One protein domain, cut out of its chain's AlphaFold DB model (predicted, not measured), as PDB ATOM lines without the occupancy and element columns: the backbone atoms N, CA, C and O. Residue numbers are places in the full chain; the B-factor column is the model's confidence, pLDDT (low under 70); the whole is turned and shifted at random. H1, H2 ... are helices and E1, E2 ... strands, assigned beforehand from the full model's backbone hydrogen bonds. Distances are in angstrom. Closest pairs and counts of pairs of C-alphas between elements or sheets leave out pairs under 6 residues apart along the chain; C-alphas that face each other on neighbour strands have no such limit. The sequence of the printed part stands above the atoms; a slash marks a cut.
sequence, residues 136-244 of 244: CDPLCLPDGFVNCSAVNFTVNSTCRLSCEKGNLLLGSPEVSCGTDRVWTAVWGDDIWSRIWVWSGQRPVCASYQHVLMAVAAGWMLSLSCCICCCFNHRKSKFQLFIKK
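What this domain is: This is residues 136 to 244 of the 244 residues of an uncharacterized protein of Oncorhynchus mykiss (UniProt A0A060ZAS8). A small body of two antiparallel sheets, a twisted one of four strands and a two-stranded ribbon beside one end of it, has one long helix, H2, running out of it; residues 212 to 244 stick out as a long arm. A loop stretch with the short helix H1 hangs at another part of the body. The printed part has 109 residues, with six named strands and two named helices in the order E1 E2 E3 E4 E5 H1 E6 H2. The larger sheet has the order E1 - E2 - E4 - E5 and the ribbon E3 - E6, and the class is mixed, helices and strands. The whole is extended, with a radius of gyration of the C-alphas of 22.5 A and spans of 76 by 34 by 21 A, a rod whose length the arm makes.

Where its parts are: In the larger sheet, E1 is residues 144 to 148, from C-alpha 144 at (145.119, 200.861, 198.162), 13.3 A long. E2 is residues 158 to 163, 17.0 A, E4 is residues 174 to 177, 10.5 A, and E5 is residues 183 to 185, 6.8 A. In the ribbon, E3 is residues 167 to 170, 9.4 A, and E6 is residues 204 to 207, 10.1 A. H1 is residues 191 to 194, 5.9 A. H2 is residues 208 to 242, 51.2 A, from C-alpha 208 at (152.166, 195.756, 208.510) to C-alpha 242 at (188.739, 210.001, 241.314).

How they stand to each other: The larger sheet is only just strongly twisted, its C-alphas lying up to 4.2 A off its best plane; E1 and E5 are its edge strands. E1 and E2 form a hairpin, with N 145 and O 162 within hydrogen-bond range at 2.8 A. Between E2 and E4, N 159 and O 175 are 2.8 A apart. E4 and E5 form a second hairpin, with N 176 and O 184 at 2.8 A. In the ribbon, N 168 and O 206 are 2.8 A apart. The closest C-alphas of E2 and E6 are those of Cys 163 and Cys 205, 5.7 A apart. Those of E3 and H2 are Asn 167 and Tyr 208, 5.5 A apart. H1 and H2 are not on the larger sheet, and they are apart from each other. In H2 every O i to N i+4 pair is within hydrogen-bond range; H1 is too short for such a pair.

The domain as a whole: The C-alphas of Val 151 and Lys 244, the two farthest apart, are 77.3 A from each other. Residues 212 to 244, of which 212 to 242 belong to H2, stand free; the body without them spans 36 by 31 by 17 A. The printed part has no cut and no long link, and ends at the chain's last residue. The mean pLDDT of the printed part is 77.1, with residues 187 to 201 and 233 to 244 under 70.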
ATOM      1  N   CYS A 136     141.973 219.308 192.972       85.69
ATOM      2  CA  CYS A 136     143.223 219.048 193.655       85.69
ATOM      3  C   CYS A 136     144.069 218.067 192.835       85.69
ATOM      4  O   CYS A 136     143.551 217.325 191.994       85.69
ATOM      5  N   ASP A 137     145.371 218.017 193.119       86.00
ATOM      6  CA  ASP A 137     146.248 217.011 192.521       86.00
ATOM      7  C   ASP A 137     145.687 215.594 192.729       86.00
ATOM      8  O   ASP A 137     145.215 215.285 193.835       86.00
ATOM      9  N   PRO A 138     145.810 214.700 191.729       86.38
ATOM     10  CA  PRO A 138     145.404 213.313 191.873       86.38
ATOM     11  C   PRO A 138     146.001 212.654 193.121       86.38
ATOM     12  O   PRO A 138     147.188 212.802 193.438       86.38
ATOM     13  N   LEU A 139     145.161 211.904 193.834       86.00
ATOM     14  CA  LEU A 139     145.591 211.086 194.962       86.00
ATOM     15  C   LEU A 139     146.266 209.817 194.431       86.00
ATOM     16  O   LEU A 139     145.651 209.030 193.716       86.00
ATOM     17  N   CYS A 140     147.525 209.605 194.804       83.25
ATOM     18  CA  CYS A 140     148.265 208.387 194.490       83.25
ATOM     19  C   CYS A 140     148.383 207.537 195.756       83.25
ATOM     20  O   CYS A 140     149.137 207.889 196.660       83.25
ATOM     21  N   LEU A 141     147.646 206.426 195.805       88.25
ATOM     22  CA  LEU A 141     147.689 205.471 196.908       88.25
ATOM     23  C   LEU A 141     148.111 204.094 196.368       88.25
ATOM     24  O   LEU A 141     147.248 203.330 195.939       88.25
ATOM     25  N   PRO A 142     149.422 203.788 196.318       84.25
ATOM     26  CA  PRO A 142     149.875 202.453 195.943       84.25
ATOM     27  C   PRO A 142     149.370 201.434 196.973       84.25
ATOM     28  O   PRO A 142     149.303 201.744 198.161       84.25
ATOM     29  N   ASP A 143     148.994 200.242 196.511       89.81
ATOM     30  CA  ASP A 143     148.458 199.152 197.341       89.81
ATOM     31  C   ASP A 143     147.204 199.541 198.153       89.81
ATOM     32  O   ASP A 143     146.980 199.087 199.284       89.81
ATOM     33  N   GLY A 144     146.372 200.412 197.575       90.81
ATOM     34  CA  GLY A 144     145.119 200.861 198.162       90.81
ATOM     35  C   GLY A 144     144.085 201.308 197.134       90.81
ATOM     36  O   GLY A 144     144.323 201.346 195.929       90.81
ATOM     37  N   PHE A 145     142.906 201.653 197.638       91.88
ATOM     38  CA  PHE A 145     141.759 202.084 196.856       91.88
ATOM     39  C   PHE A 145     141.357 203.498 197.251       91.88
ATOM     40  O   PHE A 145     141.236 203.817 198.438       91.88
ATOM     41  N   VAL A 146     141.098 204.319 196.236       92.12
ATOM     42  CA  VAL A 146     140.579 205.677 196.378       92.12
ATOM     43  C   VAL A 146     139.192 205.719 195.746       92.12
ATOM     44  O   VAL A 146     139.040 205.435 194.560       92.12
ATOM     45  N   ASN A 147     138.177 206.059 196.536       92.81
ATOM     46  CA  ASN A 147     136.800 206.208 196.076       92.81
ATOM     47  C   ASN A 147     136.342 207.652 196.291       92.81
ATOM     48  O   ASN A 147     136.224 208.091 197.433       92.81
ATOM     49  N   CYS A 148     136.099 208.380 195.203       91.94
ATOM     50  CA  CYS A 148     135.793 209.807 195.231       91.94
ATOM     51  C   CYS A 148     134.375 210.112 194.756       91.94
ATOM     52  O   CYS A 148     133.848 209.451 193.864       91.94
ATOM     53  N   SER A 149     133.795 211.189 195.287       92.75
ATOM     54  CA  SER A 149     132.511 211.724 194.823       92.75
ATOM     55  C   SER A 149     132.567 212.320 193.408       92.75
ATOM     56  O   SER A 149     131.528 212.452 192.767       92.75
ATOM     57  N   ALA A 150     133.760 212.660 192.906       87.12
ATOM     58  CA  ALA A 150     133.985 213.178 191.559       87.12
ATOM     59  C   ALA A 150     135.229 212.546 190.914       87.12
ATOM     60  O   ALA A 150     136.232 212.307 191.584       87.12
ATOM     61  N   VAL A 151     135.175 212.320 189.597       77.00
ATOM     62  CA  VAL A 151     136.215 211.599 188.834       77.00
ATOM     63  C   VAL A 151     137.499 212.422 188.656       77.00
ATOM     64  O   VAL A 151     138.589 211.866 188.669       77.00
ATOM     65  N   ASN A 152     137.380 213.750 188.542       81.50
ATOM     66  CA  ASN A 152     138.506 214.653 188.264       81.50
ATOM     67  C   ASN A 152     139.021 215.386 189.511       81.50
ATOM     68  O   ASN A 152     139.632 216.445 189.384       81.50
ATOM     69  N   PHE A 153     138.727 214.868 190.710       87.19
ATOM     70  CA  PHE A 153     139.148 215.477 191.979       87.19
ATOM     71  C   PHE A 153     138.778 216.963 192.107       87.19
ATOM     72  O   PHE A 153     139.490 217.723 192.760       87.19
ATOM     73  N   THR A 154     137.684 217.383 191.460       88.31
ATOM     74  CA  THR A 154     137.240 218.785 191.399       88.31
ATOM     75  C   THR A 154     137.105 219.380 192.796       88.31
ATOM     76  O   THR A 154     136.919 218.643 193.770       88.31
ATOM     77  N   VAL A 155     137.145 220.708 192.907       88.19
ATOM     78  CA  VAL A 155     136.810 221.382 194.169       88.19
ATOM     79  C   VAL A 155     135.514 220.832 194.766       88.19
ATOM     80  O   VAL A 155     134.585 220.461 194.043       88.19
ATOM     81  N   ASN A 156     135.480 220.735 196.094       86.75
ATOM     82  CA  ASN A 156     134.416 220.116 196.887       86.75
ATOM     83  C   ASN A 156     134.248 218.595 196.693       86.75
ATOM     84  O   ASN A 156     133.303 218.006 197.223       86.75
ATOM     85  N   SER A 157     135.153 217.925 195.973       90.44
ATOM     86  CA  SER A 157     135.190 216.460 195.949       90.44
ATOM     87  C   SER A 157     135.642 215.902 197.298       90.44
ATOM     88  O   SER A 157     136.490 216.478 197.977       90.44
ATOM     89  N   THR A 158     135.060 214.774 197.693       91.50
ATOM     90  CA  THR A 158     135.454 214.021 198.887       91.50
ATOM     91  C   THR A 158     135.885 212.632 198.456       91.50
ATOM     92  O   THR A 158     135.199 211.993 197.657       91.50
ATOM     93  N   CYS A 159     137.021 212.172 198.968       91.31
ATOM     94  CA  CYS A 159     137.609 210.885 198.641       91.31
ATOM     95  C   CYS A 159     137.819 210.056 199.902       91.31
ATOM     96  O   CYS A 159     138.434 210.516 200.864       91.31
ATOM     97  N   ARG A 160     137.352 208.808 199.867       91.69
ATOM     98  CA  ARG A 160     137.624 207.788 200.877       91.69
ATOM     99  C   ARG A 160     138.779 206.905 200.444       91.69
ATOM    100  O   ARG A 160     138.793 206.401 199.321       91.69
ATOM    101  N   LEU A 161     139.724 206.714 201.353       91.19
ATOM    102  CA  LEU A 161     140.939 205.939 201.155       91.19
ATOM    103  C   LEU A 161     140.877 204.655 201.982       91.19
ATOM    104  O   LEU A 161     140.465 204.651 203.141       91.19
ATOM    105  N   SER A 162     141.316 203.556 201.383       92.50
ATOM    106  CA  SER A 162     141.448 202.259 202.047       92.50
ATOM    107  C   SER A 162     142.662 201.521 201.497       92.50
ATOM    108  O   SER A 162     143.099 201.809 200.389       92.50
ATOM    109  N   CYS A 163     143.220 200.584 202.258       93.81
ATOM    110  CA  CYS A 163     144.391 199.820 201.835       93.81
ATOM    111  C   CYS A 163     144.033 198.372 201.515       93.81
ATOM    112  O   CYS A 163     143.089 197.811 202.078       93.81
ATOM    113  N   GLU A 164     144.818 197.754 200.639       94.69
ATOM    114  CA  GLU A 164     144.742 196.321 200.391       94.69
ATOM    115  C   GLU A 164     145.055 195.508 201.655       94.69
ATOM    116  O   GLU A 164     145.682 195.970 202.616       94.69
ATOM    117  N   LYS A 165     144.614 194.247 201.664       92.56
ATOM    118  CA  LYS A 165     144.831 193.346 202.797       92.56
ATOM    119  C   LYS A 165     146.331 193.182 203.062       92.56
ATOM    120  O   LYS A 165     147.082 192.804 202.176       92.56
ATOM    121  N   GLY A 166     146.742 193.376 204.315       89.19
ATOM    122  CA  GLY A 166     148.156 193.307 204.706       89.19
ATOM    123  C   GLY A 166     148.850 194.671 204.780       89.19
ATOM    124  O   GLY A 166     149.991 194.741 205.241       89.19
ATOM    125  N   ASN A 167     148.143 195.744 204.423       91.62
ATOM    126  CA  ASN A 167     148.591 197.119 204.578       91.62
ATOM    127  C   ASN A 167     147.747 197.873 205.619       91.62
ATOM    128  O   ASN A 167     146.582 197.555 205.872       91.62
ATOM    129  N   LEU A 168     148.366 198.882 206.221       88.62
ATOM    130  CA  LEU A 168     147.781 199.829 207.159       88.62
ATOM    131  C   LEU A 168     147.739 201.210 206.507       88.62
ATOM    132  O   LEU A 168     148.740 201.652 205.940       88.62
ATOM    133  N   LEU A 169     146.602 201.900 206.621       88.50
ATOM    134  CA  LEU A 169     146.492 203.291 206.199       88.50
ATOM    135  C   LEU A 169     147.142 204.197 207.246       88.50
ATOM    136  O   LEU A 169     146.739 204.202 208.409       88.50
ATOM    137  N   LEU A 170     148.127 204.983 206.820       85.69
ATOM    138  CA  LEU A 170     148.747 206.029 207.623       85.69
ATOM    139  C   LEU A 170     148.190 207.381 207.169       85.69
ATOM    140  O   LEU A 170     148.455 207.813 206.049       85.69
ATOM    141  N   GLY A 171     147.412 208.039 208.030       81.81
ATOM    142  CA  GLY A 171     146.774 209.329 207.746       81.81
ATOM    143  C   GLY A 171     145.247 209.270 207.825       81.81
ATOM    144  O   GLY A 171     144.678 208.391 208.473       81.81
ATOM    145  N   SER A 172     144.577 210.235 207.189       85.62
ATOM    146  CA  SER A 172     143.111 210.296 207.157       85.62
ATOM    147  C   SER A 172     142.507 209.315 206.144       85.62
ATOM    148  O   SER A 172     142.978 209.286 205.009       85.62
ATOM    149  N   PRO A 173     141.450 208.558 206.500       87.50
ATOM    150  CA  PRO A 173     140.688 207.705 205.595       87.50
ATOM    151  C   PRO A 173     139.712 208.495 204.727       87.50
ATOM    152  O   PRO A 173     139.138 207.925 203.807       87.50
ATOM    153  N   GLU A 174     139.506 209.783 205.000       89.06
ATOM    154  CA  GLU A 174     138.636 210.648 204.207       89.06
ATOM    155  C   GLU A 174     139.265 212.037 204.051       89.06
ATOM    156  O   GLU A 174     139.753 212.631 205.022       89.06
ATOM    157  N   VAL A 175     139.296 212.533 202.815       88.69
ATOM    158  CA  VAL A 175     139.867 213.835 202.450       88.69
ATOM    159  C   VAL A 175     138.923 214.611 201.536       88.69
ATOM    160  O   VAL A 175     138.261 214.018 200.687       88.69
ATOM    161  N   SER A 176     138.884 215.932 201.682       90.69
ATOM    162  CA  SER A 176     138.098 216.861 200.865       90.69
ATOM    163  C   SER A 176     138.991 217.837 200.107       90.69
ATOM    164  O   SER A 176     139.955 218.362 200.665       90.69
ATOM    165  N   CYS A 177     138.674 218.086 198.838       89.50
ATOM    166  CA  CYS A 177     139.385 219.054 198.015       89.50
ATOM    167  C   CYS A 177     138.827 220.463 198.244       89.50
ATOM    168  O   CYS A 177     137.673 220.733 197.899       89.50
ATOM    169  N   GLY A 178     139.633 221.351 198.826       85.62
ATOM    170  CA  GLY A 178     139.268 222.750 199.045       85.62
ATOM    171  C   GLY A 178     139.288 223.588 197.763       85.62
ATOM    172  O   GLY A 178     139.850 223.192 196.742       85.62
ATOM    173  N   THR A 179     138.704 224.786 197.821       85.62
ATOM    174  CA  THR A 179     138.757 225.781 196.728       85.62
ATOM    175  C   THR A 179     140.169 226.328 196.491       85.62
ATOM    176  O   THR A 179     140.484 226.824 195.414       85.62
ATOM    177  N   ASP A 180     141.054 226.194 197.476       84.62
ATOM    178  CA  ASP A 180     142.492 226.458 197.376       84.62
ATOM    179  C   ASP A 180     143.271 225.342 196.652       84.62
ATOM    180  O   ASP A 180     144.482 225.467 196.454       84.62
ATOM    181  N   ARG A 181     142.579 224.281 196.210       84.44
ATOM    182  CA  ARG A 181     143.134 223.075 195.575       84.44
ATOM    183  C   ARG A 181     144.038 222.263 196.506       84.44
ATOM    184  O   ARG A 181     144.924 221.540 196.047       84.44
ATOM    185  N   VAL A 182     143.794 222.345 197.815       85.06
ATOM    186  CA  VAL A 182     144.498 221.558 198.829       85.06
ATOM    187  C   VAL A 182     143.575 220.480 199.399       85.06
ATOM    188  O   VAL A 182     142.408 220.717 199.714       85.06
ATOM    189  N   TRP A 183     144.112 219.266 199.547       86.19
ATOM    190  CA  TRP A 183     143.423 218.181 200.242       86.19
ATOM    191  C   TRP A 183     143.427 218.423 201.750       86.19
ATOM    192  O   TRP A 183     144.482 218.563 202.366       86.19
ATOM    193  N   THR A 184     142.246 218.401 202.352       86.56
ATOM    194  CA  THR A 184     142.034 218.552 203.796       86.56
ATOM    195  C   THR A 184     141.444 217.270 204.371       86.56
ATOM    196  O   THR A 184     140.657 216.600 203.715       86.56
ATOM    197  N   ALA A 185     141.850 216.877 205.579       82.31
ATOM    198  CA  ALA A 185     141.285 215.705 206.245       82.31
ATOM    199  C   ALA A 185     139.895 216.025 206.821       82.31
ATOM    200  O   ALA A 185     139.709 217.091 207.399       82.31
ATOM    201  N   VAL A 186     138.950 215.084 206.722       73.44
ATOM    202  CA  VAL A 186     137.551 215.276 207.165       73.44
ATOM    203  C   VAL A 186     137.325 214.842 208.628       73.44
ATOM    204  O   VAL A 186     136.192 214.788 209.095       73.44
ATOM    205  N   TRP A 187     138.378 214.530 209.400       59.81
ATOM    206  CA  TRP A 187     138.226 214.221 210.831       59.81
ATOM    207  C   TRP A 187     137.634 215.433 211.557       59.81
ATOM    208  O   TRP A 187     138.299 216.456 211.698       59.81
ATOM    209  N   GLY A 188     136.363 215.311 211.943       49.84
ATOM    210  CA  GLY A 188     135.514 216.429 212.336       49.84
ATOM    211  C   GLY A 188     136.121 217.349 213.391       49.84
ATOM    212  O   GLY A 188     136.716 216.882 214.353       49.84
ATOM    213  N   ASP A 189     135.932 218.649 213.168       50.84
ATOM    214  CA  ASP A 189     135.689 219.748 214.112       50.84
ATOM    215  C   ASP A 189     136.393 219.770 215.484       50.84
ATOM    216  O   ASP A 189     135.940 220.483 216.380       50.84
ATOM    217  N   ASP A 190     137.510 219.076 215.692       52.41
ATOM    218  CA  ASP A 190     138.317 219.283 216.893       52.41
ATOM    219  C   ASP A 190     139.070 220.609 216.738       52.41
ATOM    220  O   ASP A 190     139.767 220.839 215.747       52.41
ATOM    221  N   ILE A 191     138.929 221.506 217.714       53.12
ATOM    222  CA  ILE A 191     139.544 222.842 217.752       53.12
ATOM    223  C   ILE A 191     141.068 222.769 217.550       53.12
ATOM    224  O   ILE A 191     141.661 223.702 217.004       53.12
ATOM    225  N   TRP A 192     141.703 221.643 217.898       52.66
ATOM    226  CA  TRP A 192     143.130 221.408 217.656       52.66
ATOM    227  C   TRP A 192     143.504 221.230 216.174       52.66
ATOM    228  O   TRP A 192     144.646 221.491 215.806       52.66
ATOM    229  N   SER A 193     142.561 220.873 215.297       49.72
ATOM    230  CA  SER A 193     142.798 220.688 213.853       49.72
ATOM    231  C   SER A 193     142.910 222.000 213.058       49.72
ATOM    232  O   SER A 193     143.545 222.018 212.008       49.72
ATOM    233  N   ARG A 194     142.375 223.129 213.559       47.91
ATOM    234  CA  ARG A 194     142.454 224.446 212.875       47.91
ATOM    235  C   ARG A 194     143.796 225.159 213.048       47.91
ATOM    236  O   ARG A 194     144.093 226.086 212.304       47.91
ATOM    237  N   ILE A 195     144.596 224.741 214.027       49.34
ATOM    238  CA  ILE A 195     145.934 225.291 214.299       49.34
ATOM    239  C   ILE A 195     147.001 224.572 213.453       49.34
ATOM    240  O   ILE A 195     148.066 225.128 213.195       49.34
ATOM    241  N   TRP A 196     146.685 223.379 212.940       43.22
ATOM    242  CA  TRP A 196     147.558 222.591 212.079       43.22
ATOM    243  C   TRP A 196     146.880 222.360 210.727       43.22
ATOM    244  O   TRP A 196     146.243 221.332 210.506       43.22
ATOM    245  N   VAL A 197     147.060 223.297 209.788       45.50
ATOM    246  CA  VAL A 197     147.000 222.933 208.362       45.50
ATOM    247  C   VAL A 197     147.954 221.753 208.215       45.50
ATOM    248  O   VAL A 197     149.135 221.887 208.535       45.50
ATOM    249  N   TRP A 198     147.446 220.577 207.843       48.09
ATOM    250  CA  TRP A 198     148.274 219.382 207.715       48.09
ATOM    251  C   TRP A 198     149.394 219.653 206.704       48.09
ATOM    252  O   TRP A 198     149.203 219.561 205.498       48.09
ATOM    253  N   SER A 199     150.592 219.938 207.205       41.69
ATOM    254  CA  SER A 199     151.854 219.841 206.476       41.69
ATOM    255  C   SER A 199     152.445 218.430 206.614       41.69
ATOM    256  O   SER A 199     153.663 218.260 206.629       41.69
ATOM    257  N   GLY A 200     151.597 217.418 206.825       50.34
ATOM    258  CA  GLY A 200     151.997 216.013 206.882       50.34
ATOM    259  C   GLY A 200     151.841 215.338 205.521       50.34
ATOM    260  O   GLY A 200     151.057 215.782 204.683       50.34
ATOM    261  N   GLN A 201     152.619 214.277 205.292       57.12
ATOM    262  CA  GLN A 201     152.598 213.505 204.046       57.12
ATOM    263  C   GLN A 201     151.170 213.043 203.705       57.12
ATOM    264  O   GLN A 201     150.406 212.671 204.598       57.12
ATOM    265  N   ARG A 202     150.829 213.069 202.405       74.12
ATOM    266  CA  ARG A 202     149.566 212.531 201.862       74.12
ATOM    267  C   ARG A 202     149.305 211.131 202.450       74.12
ATOM    268  O   ARG A 202     150.285 210.419 202.672       74.12
ATOM    269  N   PRO A 203     148.043 210.720 202.691       86.25
ATOM    270  CA  PRO A 203     147.771 209.394 203.233       86.25
ATOM    271  C   PRO A 203     148.429 208.306 202.381       86.25
ATOM    272  O   PRO A 203     148.340 208.349 201.154       86.25
ATOM    273  N   VAL A 204     149.095 207.350 203.028       88.75
ATOM    274  CA  VAL A 204     149.807 206.252 202.358       88.75
ATOM    275  C   VAL A 204     149.420 204.904 202.947       88.75
ATOM    276  O   VAL A 204     149.138 204.793 204.142       88.75
ATOM    277  N   CYS A 205     149.449 203.868 202.116       90.75
ATOM    278  CA  CYS A 205     149.377 202.488 202.571       90.75
ATOM    279  C   CYS A 205     150.785 201.971 202.863       90.75
ATOM    280  O   CYS A 205     151.702 202.137 202.061       90.75
ATOM    281  N   ALA A 206     150.960 201.349 204.026       89.31
ATOM    282  CA  ALA A 206     152.219 200.734 204.423       89.31
ATOM    283  C   ALA A 206     151.984 199.308 204.923       89.31
ATOM    284  O   ALA A 206     151.103 199.069 205.747       89.31
ATOM    285  N   SER A 207     152.802 198.359 204.466       89.56
ATOM    286  CA  SER A 207     152.731 196.963 204.914       89.56
ATOM    287  C   SER A 207     152.897 196.848 206.426       89.56
ATOM    288  O   SER A 207     153.817 197.440 207.000       89.56
ATOM    289  N   TYR A 208     152.059 196.024 207.070       85.62
ATOM    290  CA  TYR A 208     152.166 195.756 208.510       85.62
ATOM    291  C   TYR A 208     153.572 195.298 208.901       85.62
ATOM    292  O   TYR A 208     154.066 195.683 209.957       85.62
ATOM    293  N   GLN A 209     154.248 194.520 208.050       81.31
ATOM    294  CA  GLN A 209     155.609 194.057 208.326       81.31
ATOM    295  C   GLN A 209     156.606 195.218 208.362       81.31
ATOM    296  O   GLN A 209     157.401 195.309 209.294       81.31
ATOM    297  N   HIS A 210     156.536 196.139 207.397       78.38
ATOM    298  CA  HIS A 210     157.409 197.313 207.369       78.38
ATOM    299  C   HIS A 210     157.148 198.253 208.548       78.38
ATOM    300  O   HIS A 210     158.099 198.729 209.165       78.38
ATOM    301  N   VAL A 211     155.880 198.466 208.914       79.38
ATOM    302  CA  VAL A 211     155.519 199.285 210.081       79.38
ATOM    303  C   VAL A 211     156.037 198.645 211.373       79.38
ATOM    304  O   VAL A 211     156.677 199.318 212.177       79.38
ATOM    305  N   LEU A 212     155.838 197.336 211.556       80.31
ATOM    306  CA  LEU A 212     156.335 196.610 212.729       80.31
ATOM    307  C   LEU A 212     157.866 196.638 212.818       80.31
ATOM    308  O   LEU A 212     158.405 196.849 213.905       80.31
ATOM    309  N   MET A 213     158.569 196.486 211.692       78.62
ATOM    310  CA  MET A 213     160.030 196.601 211.656       78.62
ATOM    311  C   MET A 213     160.509 198.015 211.997       78.62
ATOM    312  O   MET A 213     161.453 198.160 212.771       78.62
ATOM    313  N   ALA A 214     159.849 199.056 211.481       78.44
ATOM    314  CA  ALA A 214     160.190 200.444 211.789       78.44
ATOM    315  C   ALA A 214     159.991 200.763 213.278       78.44
ATOM    316  O   ALA A 214     160.858 201.372 213.908       78.44
ATOM    317  N   VAL A 215     158.886 200.292 213.865       80.12
ATOM    318  CA  VAL A 215     158.617 200.430 215.299       80.12
ATOM    319  C   VAL A 215     159.699 199.709 216.102       80.12
ATOM    320  O   VAL A 215     160.339 200.336 216.943       80.12
ATOM    321  N   ALA A 216     159.971 198.432 215.814       82.25
ATOM    322  CA  ALA A 216     160.999 197.653 216.508       82.25
ATOM    323  C   ALA A 216     162.396 198.298 216.420       82.25
ATOM    324  O   ALA A 216     163.105 198.375 217.425       82.25
ATOM    325  N   ALA A 217     162.774 198.824 215.251       79.44
ATOM    326  CA  ALA A 217     164.016 199.569 215.068       79.44
ATOM    327  C   ALA A 217     164.045 200.867 215.896       79.44
ATOM    328  O   ALA A 217     165.061 201.173 216.520       79.44
ATOM    329  N   GLY A 218     162.928 201.598 215.970       78.94
ATOM    330  CA  GLY A 218     162.786 202.781 216.824       78.94
ATOM    331  C   GLY A 218     162.965 202.460 218.311       78.94
ATOM    332  O   GLY A 218     163.724 203.141 219.006       78.94
ATOM    333  N   TRP A 219     162.357 201.369 218.790       80.06
ATOM    334  CA  TRP A 219     162.578 200.873 220.153       80.06
ATOM    335  C   TRP A 219     164.054 200.544 220.388       80.06
ATOM    336  O   TRP A 219     164.634 201.020 221.362       80.06
ATOM    337  N   MET A 220     164.697 199.818 219.472       78.81
ATOM    338  CA  MET A 220     166.120 199.457 219.569       78.81
ATOM    339  C   MET A 220     167.046 200.685 219.614       78.81
ATOM    340  O   MET A 220     167.993 200.721 220.401       78.81
ATOM    341  N   LEU A 221     166.762 201.720 218.816       75.69
ATOM    342  CA  LEU A 221     167.514 202.979 218.816       75.69
ATOM    343  C   LEU A 221     167.301 203.786 220.103       75.69
ATOM    344  O   LEU A 221     168.251 204.341 220.650       75.69
ATOM    345  N   SER A 222     166.076 203.823 220.630       76.06
ATOM    346  CA  SER A 222     165.801 204.497 221.904       76.06
ATOM    347  C   SER A 222     166.490 203.798 223.084       76.06
ATOM    348  O   SER A 222     167.122 204.456 223.908       76.06
ATOM    349  N   LEU A 223     166.460 202.461 223.121       76.06
ATOM    350  CA  LEU A 223     167.150 201.640 224.116       76.06
ATOM    351  C   LEU A 223     168.668 201.838 224.053       76.06
ATOM    352  O   LEU A 223     169.294 202.047 225.091       76.06
ATOM    353  N   SER A 224     169.264 201.829 222.858       76.31
ATOM    354  CA  SER A 224     170.705 202.058 222.704       76.31
ATOM    355  C   SER A 224     171.113 203.473 223.124       76.31
ATOM    356  O   SER A 224     172.115 203.636 223.822       76.31
ATOM    357  N   CYS A 225     170.302 204.487 222.810       75.50
ATOM    358  CA  CYS A 225     170.509 205.859 223.267       75.50
ATOM    359  C   CYS A 225     170.429 205.963 224.803       75.50
ATOM    360  O   CYS A 225     171.331 206.517 225.433       75.50
ATOM    361  N   CYS A 226     169.422 205.344 225.427       78.25
ATOM    362  CA  CYS A 226     169.287 205.272 226.885       78.25
ATOM    363  C   CYS A 226     170.490 204.588 227.547       78.25
ATOM    364  O   CYS A 226     171.013 205.088 228.546       78.25
ATOM    365  N   ILE A 227     170.965 203.474 226.981       81.06
ATOM    366  CA  ILE A 227     172.143 202.752 227.469       81.06
ATOM    367  C   ILE A 227     173.396 203.632 227.351       81.06
ATOM    368  O   ILE A 227     174.121 203.785 228.335       81.06
ATOM    369  N   CYS A 228     173.626 204.275 226.203       75.31
ATOM    370  CA  CYS A 228     174.734 205.214 225.998       75.31
ATOM    371  C   CYS A 228     174.701 206.385 226.992       75.31
ATOM    372  O   CYS A 228     175.722 206.702 227.608       75.31
ATOM    373  N   CYS A 229     173.532 206.991 227.214       73.00
ATOM    374  CA  CYS A 229     173.340 208.042 228.214       73.00
ATOM    375  C   CYS A 229     173.649 207.543 229.634       73.00
ATOM    376  O   CYS A 229     174.367 208.213 230.379       73.00
ATOM    377  N   CYS A 230     173.192 206.339 229.999       75.62
ATOM    378  CA  CYS A 230     173.495 205.724 231.293       75.62
ATOM    379  C   CYS A 230     174.997 205.458 231.473       75.62
ATOM    380  O   CYS A 230     175.553 205.763 232.529       75.62
ATOM    381  N   PHE A 231     175.680 204.936 230.447       72.00
ATOM    382  CA  PHE A 231     177.130 204.720 230.475       72.00
ATOM    383  C   PHE A 231     177.906 206.034 230.612       72.00
ATOM    384  O   PHE A 231     178.831 206.111 231.426       72.00
ATOM    385  N   ASN A 232     177.518 207.079 229.880       70.12
ATOM    386  CA  ASN A 232     178.153 208.396 229.968       70.12
ATOM    387  C   ASN A 232     177.933 209.056 231.339       70.12
ATOM    388  O   ASN A 232     178.879 209.587 231.921       70.12
ATOM    389  N   HIS A 233     176.732 208.942 231.914       69.38
ATOM    390  CA  HIS A 233     176.448 209.417 233.270       69.38
ATOM    391  C   HIS A 233     177.219 208.630 234.350       69.38
ATOM    392  O   HIS A 233     177.669 209.191 235.349       69.38
ATOM    393  N   ARG A 234     177.436 207.322 234.159       66.44
ATOM    394  CA  ARG A 234     178.248 206.510 235.081       66.44
ATOM    395  C   ARG A 234     179.735 206.867 234.993       66.44
ATOM    396  O   ARG A 234     180.389 206.964 236.030       66.44
ATOM    397  N   LYS A 235     180.257 207.129 233.786       68.00
ATOM    398  CA  LYS A 235     181.628 207.629 233.574       68.00
ATOM    399  C   LYS A 235     181.855 208.999 234.215       68.00
ATOM    400  O   LYS A 235     182.887 209.182 234.858       68.00
ATOM    401  N   SER A 236     180.912 209.939 234.098       61.78
ATOM    402  CA  SER A 236     181.050 211.263 234.726       61.78
ATOM    403  C   SER A 236     181.072 211.172 236.257       61.78
ATOM    404  O   SER A 236     181.939 211.774 236.889       61.78
ATOM    405  N   LYS A 237     180.209 210.339 236.859       63.72
ATOM    406  CA  LYS A 237     180.246 210.055 238.305       63.72
ATOM    407  C   LYS A 237     181.549 209.387 238.749       63.72
ATOM    408  O   LYS A 237     182.065 209.733 239.807       63.72
ATOM    409  N   PHE A 238     182.105 208.472 237.954       57.91
ATOM    410  CA  PHE A 238     183.380 207.818 238.268       57.91
ATOM    411  C   PHE A 238     184.564 208.800 238.214       57.91
ATOM    412  O   PHE A 238     185.413 208.789 239.099       57.91
ATOM    413  N   GLN A 239     184.587 209.723 237.245       57.12
ATOM    414  CA  GLN A 239     185.602 210.785 237.195       57.12
ATOM    415  C   GLN A 239     185.485 211.802 238.346       57.12
ATOM    416  O   GLN A 239     186.502 212.315 238.806       57.12
ATOM    417  N   LEU A 240     184.273 212.061 238.845       55.03
ATOM    418  CA  LEU A 240     184.037 212.861 240.056       55.03
ATOM    419  C   LEU A 240     184.533 212.168 241.339       55.03
ATOM    420  O   LEU A 240     184.946 212.855 242.267       55.03
ATOM    421  N   PHE A 241     184.532 210.832 241.386       54.41
ATOM    422  CA  PHE A 241     185.050 210.048 242.515       54.41
ATOM    423  C   PHE A 241     186.583 209.948 242.550       54.41
ATOM    424  O   PHE A 241     187.141 209.824 243.629       54.41
ATOM    425  N   ILE A 242     187.263 210.028 241.400       55.31
ATOM    426  CA  ILE A 242     188.739 210.001 241.314       55.31
ATOM    427  C   ILE A 242     189.362 211.380 241.627       55.31
ATOM    428  O   ILE A 242     190.556 211.484 241.885       55.31
ATOM    429  N   LYS A 243     188.561 212.455 241.618       53.22
ATOM    430  CA  LYS A 243     188.989 213.839 241.908       53.22
ATOM    431  C   LYS A 243     188.783 214.283 243.372       53.22
ATOM    432  O   LYS A 243     188.839 215.482 243.640       53.22
ATOM    433  N   LYS A 244     188.537 213.356 244.300       47.31
ATOM    434  CA  LYS A 244     188.474 213.590 245.753       47.31
ATOM    435  C   LYS A 244     189.559 212.784 246.448       47.31
ATOM    436  O   LYS A 244     190.067 213.297 247.465       47.31
TER     437      LYS A 244